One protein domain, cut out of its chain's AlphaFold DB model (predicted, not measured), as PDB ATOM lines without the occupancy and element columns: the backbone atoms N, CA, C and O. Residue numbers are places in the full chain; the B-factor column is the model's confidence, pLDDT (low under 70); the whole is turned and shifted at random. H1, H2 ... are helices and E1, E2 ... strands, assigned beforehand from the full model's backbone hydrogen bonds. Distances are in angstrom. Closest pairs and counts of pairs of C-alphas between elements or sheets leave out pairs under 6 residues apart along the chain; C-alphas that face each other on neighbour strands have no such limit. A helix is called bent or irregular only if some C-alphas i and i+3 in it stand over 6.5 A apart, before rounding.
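Overview. This is residues 9 to 94 of the 121 residues of the protein "Isochorismate synthase" of Escherichia coli (UniProt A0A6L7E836). Two small three-stranded sheets, E1 E2 E6 and E3 E5 E4, stand one after the other along the longest axis, with a sharp turn between them where E5 runs on into E6, and each has one helix on one face: short H1 over E2 and E6 of the first, long H2 over E3 of the second. Two strand-to-strand links, E2 to E3 and E5 to E6, join the two halves, and the loop between E4 and E5 reaches far out at one end. The printed part has 86 residues, with two named helices and six named strands in the order H1 E1 E2 E3 H2 E4 E5 E6; the sheets run E1 - E2 - E6 and E3 - E5 - E4, both antiparallel. The class is mixed, helices and strands. The whole is only just compact, close to loose, with a radius of gyration of the C-alphas of 13.9 A and spans of 42 by 33 by 23 A.

Along the chain. H1, residues 9 to 16, begins at C-alpha 9 (102.694, 173.575, 157.324) and is only just irregular, C-alphas 11 and 14 being 6.7 A apart. E1 is residues 23 to 27, E2 residues 30 to 35, 16.5 A long, and E3 residues 39 to 43. H2, residues 46 to 62, is 25.3 A long, from C-alpha 46 at (133.851, 187.171, 136.905); it is irregular, with C-alphas 47 and 50 7.1 A apart. E4 is residues 71 to 73, E5 residues 82 to 86, and E6 residues 89 to 93, ending at C-alpha 93 (107.645, 176.223, 147.444).

Arrangement. H1 is on the sheet E1 E2 E6 at a height of 9.5 A, over E2 and E6, slantwise to the strands at 40 degrees to E2 on the local plane; its closest C-alphas to E2 are those of Leu 14 and Leu 33, 6.1 A. E1 and E2 form a hairpin, with N 25 and O 32 at 3.0 A. E2 and E6 are antiparallel, with N 33 and O 91 at 3.1 A. E3 and E5 are antiparallel, with N 84 and O 41 at 2.9 A. H2 is on the sheet E3 E5 E4, two layers, a helix on one face of a sheet, at a height of 9.0 A and along the strands, at 11 degrees to E3 on the local plane; Thr 43 and Leu 49 have the closest C-alphas of E3 and H2, 6.9 A. E3, H2 and E4 make a split strand-helix-strand unit, two strands that run the same way with E5 between them, its crossover right-handed. E4 and E5 form a hairpin, with N 71 and O 85 at 2.9 A. E5 runs on into E6 across a break of 2 residues, at 88 degrees. H1 and H2 are apart. Of the O i to N i+4 pairs, 2 of 4 in H1 and 11 of 13 in H2 are within hydrogen-bond range.

Size, cuts and confidence. The two C-alphas farthest apart, those of Glu 9 and Ala 79, are 43.0 A from each other. The printed part has no cut and no long link. Its mean pLDDT is 92.9; residues 9 to 11 are under 70.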
ATOM      1  N   GLU A   9     101.762 174.642 156.934       55.50
ATOM      2  CA  GLU A   9     102.694 173.575 157.324       55.50
ATOM      3  C   GLU A   9     103.683 173.200 156.206       55.50
ATOM      4  O   GLU A   9     104.881 173.100 156.458       55.50
ATOM      5  N   GLU A  10     103.231 173.086 154.953       60.03
ATOM      6  CA  GLU A  10     104.102 172.739 153.818       60.03
ATOM      7  C   GLU A  10     105.066 173.885 153.464       60.03
ATOM      8  O   GLU A  10     106.154 173.646 152.938       60.03
ATOM      9  N   LYS A  11     104.712 175.141 153.783       65.25
ATOM     10  CA  LYS A  11     105.577 176.310 153.533       65.25
ATOM     11  C   LYS A  11     106.799 176.325 154.453       65.25
ATOM     12  O   LYS A  11     107.890 176.674 154.004       65.25
ATOM     13  N   ILE A  12     106.625 175.934 155.718       80.31
ATOM     14  CA  ILE A  12     107.704 175.872 156.717       80.31
ATOM     15  C   ILE A  12     108.533 174.585 156.567       80.31
ATOM     16  O   ILE A  12     109.689 174.560 156.985       80.31
ATOM     17  N   GLN A  13     108.001 173.548 155.912       86.56
ATOM     18  CA  GLN A  13     108.675 172.256 155.753       86.56
ATOM     19  C   GLN A  13     110.092 172.379 155.168       86.56
ATOM     20  O   GLN A  13     111.032 171.842 155.738       86.56
ATOM     21  N   LEU A  14     110.294 173.180 154.114       92.31
ATOM     22  CA  LEU A  14     111.630 173.391 153.527       92.31
ATOM     23  C   LEU A  14     112.638 174.008 154.506       92.31
ATOM     24  O   LEU A  14     113.837 173.771 154.395       92.31
ATOM     25  N   LEU A  15     112.162 174.840 155.434       92.25
ATOM     26  CA  LEU A  15     113.007 175.405 156.480       92.25
ATOM     27  C   LEU A  15     113.335 174.351 157.546       92.25
ATOM     28  O   LEU A  15     114.450 174.335 158.053       92.25
ATOM     29  N   GLN A  16     112.387 173.468 157.872       92.12
ATOM     30  CA  GLN A  16     112.602 172.357 158.807       92.12
ATOM     31  C   GLN A  16     113.542 171.287 158.239       92.12
ATOM     32  O   GLN A  16     114.320 170.696 158.985       92.12
ATOM     33  N   ASP A  17     113.505 171.082 156.925       94.38
ATOM     34  CA  ASP A  17     114.336 170.107 156.222       94.38
ATOM     35  C   ASP A  17     115.769 170.613 155.991       94.38
ATOM     36  O   ASP A  17     116.656 169.830 155.651       94.38
ATOM     37  N   TYR A  18     116.037 171.907 156.211       95.56
ATOM     38  CA  TYR A  18     117.370 172.479 156.045       95.56
ATOM     39  C   TYR A  18     118.413 171.768 156.918       95.56
ATOM     40  O   TYR A  18     118.283 171.678 158.139       95.56
ATOM     41  N   GLN A  19     119.513 171.353 156.286       95.31
ATOM     42  CA  GLN A  19     120.701 170.832 156.958       95.31
ATOM     43  C   GLN A  19     121.950 171.639 156.571       95.31
ATOM     44  O   GLN A  19     122.042 172.135 155.442       95.31
ATOM     45  N   PRO A  20     122.953 171.758 157.467       95.44
ATOM     46  CA  PRO A  20     124.226 172.387 157.136       95.44
ATOM     47  C   PRO A  20     124.844 171.800 155.860       95.44
ATOM     48  O   PRO A  20     124.972 170.587 155.713       95.44
ATOM     49  N   GLY A  21     125.240 172.681 154.941       92.62
ATOM     50  CA  GLY A  21     125.750 172.310 153.618       92.62
ATOM     51  C   GLY A  21     124.722 172.431 152.489       92.62
ATOM     52  O   GLY A  21     125.125 172.497 151.330       92.62
ATOM     53  N   ALA A  22     123.428 172.538 152.804       96.38
ATOM     54  CA  ALA A  22     122.403 172.925 151.840       96.38
ATOM     55  C   ALA A  22     122.414 174.444 151.582       96.38
ATOM     56  O   ALA A  22     122.866 175.241 152.412       96.38
ATOM     57  N   PHE A  23     121.873 174.852 150.436       97.12
ATOM     58  CA  PHE A  23     121.542 176.244 150.147       97.12
ATOM     59  C   PHE A  23     120.051 176.477 150.381       97.12
ATOM     60  O   PHE A  23     119.215 175.752 149.843       97.12
ATOM     61  N   PHE A  24     119.715 177.516 151.142       96.50
ATOM     62  CA  PHE A  24     118.336 177.920 151.395       96.50
ATOM     63  C   PHE A  24     118.140 179.389 151.029       96.50
ATOM     64  O   PHE A  24     118.960 180.239 151.380       96.50
ATOM     65  N   LEU A  25     117.041 179.698 150.341       95.62
ATOM     66  CA  LEU A  25     116.662 181.067 150.005       95.62
ATOM     67  C   LEU A  25     115.149 181.244 150.118       95.62
ATOM     68  O   LEU A  25     114.398 180.707 149.306       95.62
ATOM     69  N   ALA A  26     114.710 182.064 151.072       94.00
ATOM     70  CA  ALA A  26     113.338 182.555 151.151       94.00
ATOM     71  C   ALA A  26     113.253 183.948 150.514       94.00
ATOM     72  O   ALA A  26     113.955 184.875 150.916       94.00
ATOM     73  N   SER A  27     112.399 184.104 149.504       91.56
ATOM     74  CA  SER A  27     112.163 185.377 148.816       91.56
ATOM     75  C   SER A  27     110.661 185.653 148.684       91.56
ATOM     76  O   SER A  27     109.875 184.704 148.660       91.56
ATOM     77  N   PRO A  28     110.238 186.912 148.455       90.38
ATOM     78  CA  PRO A  28     108.827 187.237 148.210       90.38
ATOM     79  C   PRO A  28     108.195 186.521 147.006       90.38
ATOM     80  O   PRO A  28     106.986 186.597 146.816       90.38
ATOM     81  N   LYS A  29     108.997 185.870 146.150       90.81
ATOM     82  CA  LYS A  29     108.521 185.144 144.963       90.81
ATOM     83  C   LYS A  29     108.456 183.628 145.143       90.81
ATOM     84  O   LYS A  29     107.790 182.988 144.334       90.81
ATOM     85  N   ARG A  30     109.210 183.062 146.091       92.06
ATOM     86  CA  ARG A  30     109.331 181.616 146.362       92.06
ATOM     87  C   ARG A  30     110.344 181.337 147.461       92.06
ATOM     88  O   ARG A  30     111.241 182.157 147.691       92.06
ATOM     89  N   THR A  31     110.269 180.128 147.997       93.94
ATOM     90  CA  THR A  31     111.296 179.526 148.852       93.94
ATOM     91  C   THR A  31     112.007 178.401 148.101       93.94
ATOM     92  O   THR A  31     111.394 177.711 147.284       93.94
ATOM     93  N   ILE A  32     113.311 178.249 148.329       95.62
ATOM     94  CA  ILE A  32     114.164 177.248 147.681       95.62
ATOM     95  C   ILE A  32     114.985 176.533 148.751       95.62
ATOM     96  O   ILE A  32     115.654 177.204 149.537       95.62
ATOM     97  N   LEU A  33     114.985 175.200 148.719       96.81
ATOM     98  CA  LEU A  33     115.979 174.353 149.383       96.81
ATOM     99  C   LEU A  33     116.746 173.579 148.307       96.81
ATOM    100  O   LEU A  33     116.142 172.951 147.436       96.81
ATOM    101  N   ALA A  34     118.071 173.661 148.341       97.19
ATOM    102  CA  ALA A  34     118.956 173.034 147.372       97.19
ATOM    103  C   ALA A  34     120.009 172.188 148.093       97.19
ATOM    104  O   ALA A  34     120.760 172.695 148.926       97.19
ATOM    105  N   GLU A  35     120.067 170.902 147.759       97.06
ATOM    106  CA  GLU A  35     120.798 169.892 148.517       97.06
ATOM    107  C   GLU A  35     121.725 169.054 147.638       97.06
ATOM    108  O   GLU A  35     121.479 168.802 146.451       97.06
ATOM    109  N   GLY A  36     122.799 168.572 148.266       96.81
ATOM    110  CA  GLY A  36     123.875 167.870 147.582       96.81
ATOM    111  C   GLY A  36     124.664 168.787 146.648       96.81
ATOM    112  O   GLY A  36     124.299 169.934 146.401       96.81
ATOM    113  N   ILE A  37     125.773 168.275 146.122       97.12
ATOM    114  CA  ILE A  37     126.610 169.002 145.168       97.12
ATOM    115  C   ILE A  37     126.917 168.069 144.005       97.12
ATOM    116  O   ILE A  37     127.581 167.051 144.179       97.12
ATOM    117  N   PHE A  38     126.422 168.426 142.822       97.81
ATOM    118  CA  PHE A  38     126.802 167.791 141.568       97.81
ATOM    119  C   PHE A  38     128.181 168.284 141.128       97.81
ATOM    120  O   PHE A  38     129.067 167.487 140.824       97.81
ATOM    121  N   GLN A  39     128.383 169.606 141.130       97.56
ATOM    122  CA  GLN A  39     129.654 170.205 140.740       97.56
ATOM    123  C   GLN A  39     129.878 171.561 141.415       97.56
ATOM    124  O   GLN A  39     128.945 172.347 141.594       97.56
ATOM    125  N   HIS A  40     131.133 171.838 141.767       96.62
ATOM    126  CA  HIS A  40     131.583 173.153 142.217       96.62
ATOM    127  C   HIS A  40     132.000 174.020 141.027       96.62
ATOM    128  O   HIS A  40     132.634 173.541 140.088       96.62
ATOM    129  N   ILE A  41     131.691 175.310 141.103       95.62
ATOM    130  CA  ILE A  41     132.120 176.331 140.150       95.62
ATOM    131  C   ILE A  41     132.999 177.315 140.915       95.62
ATOM    132  O   ILE A  41     132.507 178.078 141.747       95.62
ATOM    133  N   GLU A  42     134.296 177.300 140.616       93.44
ATOM    134  CA  GLU A  42     135.266 178.245 141.169       93.44
ATOM    135  C   GLU A  42     135.939 179.037 140.041       93.44
ATOM    136  O   GLU A  42     136.375 178.473 139.030       93.44
ATOM    137  N   THR A  43     135.988 180.363 140.183       91.31
ATOM    138  CA  THR A  43     136.675 181.251 139.234       91.31
ATOM    139  C   THR A  43     137.097 182.560 139.894       91.31
ATOM    140  O   THR A  43     136.355 183.126 140.692       91.31
ATOM    141  N   ASN A  44     138.265 183.073 139.502       89.50
ATOM    142  CA  ASN A  44     138.738 184.418 139.860       89.50
ATOM    143  C   ASN A  44     138.394 185.449 138.768       89.50
ATOM    144  O   ASN A  44     138.759 186.615 138.860       89.50
ATOM    145  N   GLN A  45     137.738 185.006 137.693       88.81
ATOM    146  CA  GLN A  45     137.411 185.798 136.514       88.81
ATOM    147  C   GLN A  45     135.892 185.871 136.375       88.81
ATOM    148  O   GLN A  45     135.253 184.981 135.808       88.81
ATOM    149  N   LEU A  46     135.303 186.941 136.920       85.88
ATOM    150  CA  LEU A  46     133.851 187.171 136.905       85.88
ATOM    151  C   LEU A  46     133.267 187.204 135.487       85.88
ATOM    152  O   LEU A  46     132.141 186.762 135.271       85.88
ATOM    153  N   ASN A  47     134.037 187.685 134.512       89.75
ATOM    154  CA  ASN A  47     133.648 187.729 133.104       89.75
ATOM    155  C   ASN A  47     133.494 186.335 132.467       89.75
ATOM    156  O   ASN A  47     132.766 186.208 131.489       89.75
ATOM    157  N   GLU A  48     134.138 185.301 133.010       90.69
ATOM    158  CA  GLU A  48     134.018 183.918 132.523       90.69
ATOM    159  C   GLU A  48     132.905 183.125 133.217       90.69
ATOM    160  O   GLU A  48     132.587 182.007 132.804       90.69
ATOM    161  N   LEU A  49     132.322 183.671 134.291       91.81
ATOM    162  CA  LEU A  49     131.388 182.946 135.146       91.81
ATOM    163  C   LEU A  49     130.180 182.423 134.361       91.81
ATOM    164  O   LEU A  49     129.807 181.265 134.517       91.81
ATOM    165  N   SER A  50     129.598 183.242 133.485       93.75
ATOM    166  CA  SER A  50     128.430 182.863 132.679       93.75
ATOM    167  C   SER A  50     128.720 181.690 131.739       93.75
ATOM    168  O   SER A  50     127.931 180.750 131.674       93.75
ATOM    169  N   THR A  51     129.866 181.705 131.053       95.38
ATOM    170  CA  THR A  51     130.298 180.613 130.171       95.38
ATOM    171  C   THR A  51     130.542 179.332 130.960       95.38
ATOM    172  O   THR A  51     130.077 178.269 130.556       95.38
ATOM    173  N   ARG A  52     131.205 179.421 132.120       95.19
ATOM    174  CA  ARG A  52     131.423 178.265 133.003       95.19
ATOM    175  C   ARG A  52     130.099 177.664 133.469       95.19
ATOM    176  O   ARG A  52     129.912 176.461 133.348       95.19
ATOM    177  N   VAL A  53     129.159 178.494 133.925       96.62
ATOM    178  CA  VAL A  53     127.816 178.048 134.335       96.62
ATOM    179  C   VAL A  53     127.084 177.338 133.194       96.62
ATOM    180  O   VAL A  53     126.480 176.294 133.428       96.62
ATOM    181  N   ALA A  54     127.160 177.858 131.966       96.88
ATOM    182  CA  ALA A  54     126.530 177.227 130.809       96.88
ATOM    183  C   ALA A  54     127.073 175.809 130.553       96.88
ATOM    184  O   ALA A  54     126.282 174.882 130.398       96.88
ATOM    185  N   HIS A  55     128.397 175.629 130.598       96.94
ATOM    186  CA  HIS A  55     129.015 174.306 130.456       96.94
ATOM    187  C   HIS A  55     128.575 173.337 131.556       96.94
ATOM    188  O   HIS A  55     128.137 172.229 131.258       96.94
ATOM    189  N   VAL A  56     128.603 173.773 132.820       97.25
ATOM    190  CA  VAL A  56     128.175 172.924 133.943       97.25
ATOM    191  C   VAL A  56     126.697 172.536 133.830       97.25
ATOM    192  O   VAL A  56     126.311 171.429 134.202       97.25
ATOM    193  N   PHE A  57     125.843 173.415 133.304       97.62
ATOM    194  CA  PHE A  57     124.440 173.084 133.058       97.62
ATOM    195  C   PHE A  57     124.251 172.016 131.988       97.62
ATOM    196  O   PHE A  57     123.342 171.195 132.127       97.62
ATOM    197  N   ASP A  58     125.069 172.010 130.941       97.81
ATOM    198  CA  ASP A  58     125.013 170.960 129.927       97.81
ATOM    199  C   ASP A  58     125.446 169.611 130.516       97.81
ATOM    200  O   ASP A  58     124.746 168.615 130.317       97.81
ATOM    201  N   ASP A  59     126.504 169.596 131.330       97.88
ATOM    202  CA  ASP A  59     126.959 168.401 132.051       97.88
ATOM    203  C   ASP A  59     125.886 167.882 133.026       97.88
ATOM    204  O   ASP A  59     125.566 166.692 133.048       97.88
ATOM    205  N   ALA A  60     125.262 168.779 133.796       97.75
ATOM    206  CA  ALA A  60     124.201 168.441 134.743       97.75
ATOM    207  C   ALA A  60     122.974 167.831 134.044       97.75
ATOM    208  O   ALA A  60     122.420 166.831 134.508       97.75
ATOM    209  N   LYS A  61     122.565 168.389 132.898       97.38
ATOM    210  CA  LYS A  61     121.454 167.851 132.097       97.38
ATOM    211  C   LYS A  61     121.778 166.475 131.530       97.38
ATOM    212  O   LYS A  61     120.922 165.595 131.566       97.38
ATOM    213  N   GLN A  62     123.001 166.272 131.036       97.38
ATOM    214  CA  GLN A  62     123.457 164.961 130.560       97.38
ATOM    215  C   GLN A  62     123.477 163.919 131.687       97.38
ATOM    216  O   GLN A  62     123.173 162.753 131.448       97.38
ATOM    217  N   ALA A  63     123.754 164.347 132.922       96.75
ATOM    218  CA  ALA A  63     123.670 163.519 134.123       96.75
ATOM    219  C   ALA A  63     122.231 163.293 134.643       96.75
ATOM    220  O   ALA A  63     122.045 162.604 135.644       96.75
ATOM    221  N   GLY A  64     121.207 163.843 133.978       96.69
ATOM    222  CA  GLY A  64     119.794 163.636 134.315       96.69
ATOM    223  C   GLY A  64     119.170 164.695 135.229       96.69
ATOM    224  O   GLY A  64     118.000 164.565 135.595       96.69
ATOM    225  N   ILE A  65     119.892 165.766 135.574       96.38
ATOM    226  CA  ILE A  65     119.337 166.896 136.330       96.38
ATOM    227  C   ILE A  65     118.491 167.746 135.374       96.38
ATOM    228  O   ILE A  65     119.010 168.452 134.513       96.38
ATOM    229  N   GLN A  66     117.165 167.673 135.512       91.06
ATOM    230  CA  GLN A  66     116.228 168.252 134.537       91.06
ATOM    231  C   GLN A  66     116.262 169.789 134.502       91.06
ATOM    232  O   GLN A  66     116.221 170.394 133.431       91.06
ATOM    233  N   THR A  67     116.340 170.425 135.673       92.56
ATOM    234  CA  THR A  67     116.306 171.888 135.827       92.56
ATOM    235  C   THR A  67     117.446 172.348 136.739       92.56
ATOM    236  O   THR A  67     117.194 172.670 137.905       92.56
ATOM    237  N   PRO A  68     118.706 172.336 136.262       96.88
ATOM    238  CA  PRO A  68     119.836 172.723 137.095       96.88
ATOM    239  C   PRO A  68     119.750 174.208 137.465       96.88
ATOM    240  O   PRO A  68     119.378 175.051 136.644       96.88
ATOM    241  N   ILE A  69     120.119 174.525 138.705       97.50
ATOM    242  CA  ILE A  69     120.347 175.895 139.180       97.50
ATOM    243  C   ILE A  69     121.790 176.022 139.656       97.50
ATOM    244  O   ILE A  69     122.445 175.022 139.941       97.50
ATOM    245  N   VAL A  70     122.261 177.258 139.783       97.75
ATOM    246  CA  VAL A  70     123.500 177.565 140.498       97.75
ATOM    247  C   VAL A  70     123.147 178.282 141.790       97.75
ATOM    248  O   VAL A  70     122.325 179.200 141.779       97.75
ATOM    249  N   ALA A  71     123.775 177.875 142.885       97.06
ATOM    250  CA  ALA A  71     123.592 178.462 144.202       97.06
ATOM    251  C   ALA A  71     124.944 178.797 144.850       97.06
ATOM    252  O   ALA A  71     125.986 178.271 144.460       97.06
ATOM    253  N   GLY A  72     124.940 179.714 145.816       95.00
ATOM    254  CA  GLY A  72     126.141 180.160 146.523       95.00
ATOM    255  C   GLY A  72     126.217 181.678 146.648       95.00
ATOM    256  O   GLY A  72     125.198 182.366 146.596       95.00
ATOM    257  N   ALA A  73     127.432 182.195 146.824       92.88
ATOM    258  CA  ALA A  73     127.681 183.614 147.029       92.88
ATOM    259  C   ALA A  73     128.832 184.117 146.150       92.88
ATOM    260  O   ALA A  73     129.782 183.395 145.846       92.88
ATOM    261  N   VAL A  74     128.744 185.391 145.772       92.81
ATOM    262  CA  VAL A  74     129.805 186.121 145.075       92.81
ATOM    263  C   VAL A  74     130.435 187.085 146.083       92.81
ATOM    264  O   VAL A  74     129.693 187.821 146.740       92.81
ATOM    265  N   PRO A  75     131.768 187.080 146.257       92.81
ATOM    266  CA  PRO A  75     132.433 187.997 147.172       92.81
ATOM    267  C   PRO A  75     132.290 189.450 146.710       92.81
ATOM    268  O   PRO A  75     132.138 189.736 145.524       92.81
ATOM    269  N   PHE A  76     132.379 190.377 147.665       92.06
ATOM    270  CA  PHE A  76     132.395 191.809 147.370       92.06
ATOM    271  C   PHE A  76     133.666 192.230 146.616       92.06
ATOM    272  O   PHE A  76     133.595 193.010 145.671       92.06
ATOM    273  N   ASP A  77     134.825 191.710 147.035       90.62
ATOM    274  CA  ASP A  77     136.107 191.965 146.381       90.62
ATOM    275  C   ASP A  77     136.216 191.131 145.089       90.62
ATOM    276  O   ASP A  77     136.254 189.899 145.170       90.62
ATOM    277  N   PRO A  78     136.297 191.762 143.902       84.19
ATOM    278  CA  PRO A  78     136.369 191.051 142.628       84.19
ATOM    279  C   PRO A  78     137.685 190.289 142.420       84.19
ATOM    280  O   PRO A  78     137.769 189.495 141.487       84.19
ATOM    281  N   ALA A  79     138.711 190.518 143.250       86.56
ATOM    282  CA  ALA A  79     139.943 189.732 143.232       86.56
ATOM    283  C   ALA A  79     139.802 188.382 143.962       86.56
ATOM    284  O   ALA A  79     140.643 187.498 143.785       86.56
ATOM    285  N   GLN A  80     138.757 188.212 144.780       90.62
ATOM    286  CA  GLN A  80     138.488 186.963 145.490       90.62
ATOM    287  C   GLN A  80     137.770 185.954 144.580       90.62
ATOM    288  O   GLN A  80     136.932 186.343 143.761       90.62
ATOM    289  N   PRO A  81     138.036 184.643 144.740       90.50
ATOM    290  CA  PRO A  81     137.342 183.604 143.990       90.50
ATOM    291  C   PRO A  81     135.837 183.634 144.253       90.50
ATOM    292  O   PRO A  81     135.385 183.584 145.399       90.50
ATOM    293  N   VAL A  82     135.055 183.593 143.179       94.12
ATOM    294  CA  VAL A  82     133.648 183.201 143.242       94.12
ATOM    295  C   VAL A  82     133.566 181.715 143.552       94.12
ATOM    296  O   VAL A  82     134.261 180.921 142.918       94.12
ATOM    297  N   ARG A  83     132.685 181.339 144.484       94.25
ATOM    298  CA  ARG A  83     132.385 179.941 144.803       94.25
ATOM    299  C   ARG A  83     130.888 179.705 144.724       94.25
ATOM    300  O   ARG A  83     130.128 180.161 145.576       94.25
ATOM    301  N   LEU A  84     130.484 178.973 143.697       96.88
ATOM    302  CA  LEU A  84     129.112 178.529 143.499       96.88
ATOM    303  C   LEU A  84     129.077 177.007 143.336       96.88
ATOM    304  O   LEU A  84     130.111 176.355 143.180       96.88
ATOM    305  N   ASN A  85     127.888 176.426 143.362       97.25
ATOM    306  CA  ASN A  85     127.682 175.006 143.122       97.25
ATOM    307  C   ASN A  85     126.397 174.749 142.332       97.25
ATOM    308  O   ASN A  85     125.479 175.569 142.318       97.25
ATOM    309  N   VAL A  86     126.352 173.598 141.664       98.12
ATOM    310  CA  VAL A  86     125.122 173.023 141.118       98.12
ATOM    311  C   VAL A  86     124.635 171.948 142.086       98.12
ATOM    312  O   VAL A  86     125.336 170.947 142.262       98.12
ATOM    313  N   PRO A  87     123.483 172.145 142.745       97.88
ATOM    314  CA  PRO A  87     122.900 171.152 143.639       97.88
ATOM    315  C   PRO A  87     122.382 169.921 142.888       97.88
ATOM    316  O   PRO A  87     122.060 170.002 141.702       97.88
ATOM    317  N   VAL A  88     122.269 168.786 143.584       97.19
ATOM    318  CA  VAL A  88     121.697 167.551 143.013       97.19
ATOM    319  C   VAL A  88     120.172 167.582 143.091       97.19
ATOM    320  O   VAL A  88     119.493 167.245 142.123       97.19
ATOM    321  N   HIS A  89     119.636 168.016 144.233       95.81
ATOM    322  CA  HIS A  89     118.202 168.100 144.484       95.81
ATOM    323  C   HIS A  89     117.810 169.544 144.761       95.81
ATOM    324  O   HIS A  89     118.500 170.260 145.484       95.81
ATOM    325  N   VAL A  90     116.699 169.976 144.169       96.12
ATOM    326  CA  VAL A  90     116.163 171.320 144.362       96.12
ATOM    327  C   VAL A  90     114.671 171.204 144.582       96.12
ATOM    328  O   VAL A  90     113.950 170.661 143.745       96.12
ATOM    329  N   GLN A  91     114.216 171.741 145.702       94.69
ATOM    330  CA  GLN A  91     112.811 171.848 146.035       94.69
ATOM    331  C   GLN A  91     112.408 173.320 146.040       94.69
ATOM    332  O   GLN A  91     113.157 174.197 146.479       94.69
ATOM    333  N   PHE A  92     111.211 173.583 145.530       92.62
ATOM    334  CA  PHE A  92     110.617 174.910 145.478       92.62
ATOM    335  C   PHE A  92     109.291 174.883 146.224       92.62
ATOM    336  O   PHE A  92     108.513 173.946 146.051       92.62
ATOM    337  N   SER A  93     108.997 175.944 146.964       91.06
ATOM    338  CA  SER A  93     107.645 176.223 147.444       91.06
ATOM    339  C   SER A  93     107.252 177.669 147.163       91.06
ATOM    340  O   SER A  93     108.048 178.488 146.681       91.06
ATOM    341  N   ASP A  94     105.995 177.975 147.464       89.81
ATOM    342  CA  ASP A  94     105.489 179.338 147.523       89.81
ATOM    343  C   ASP A  94     106.312 180.213 148.497       89.81
ATOM    344  O   ASP A  94     107.107 179.707 149.301       89.81
TER     345      ASP A  94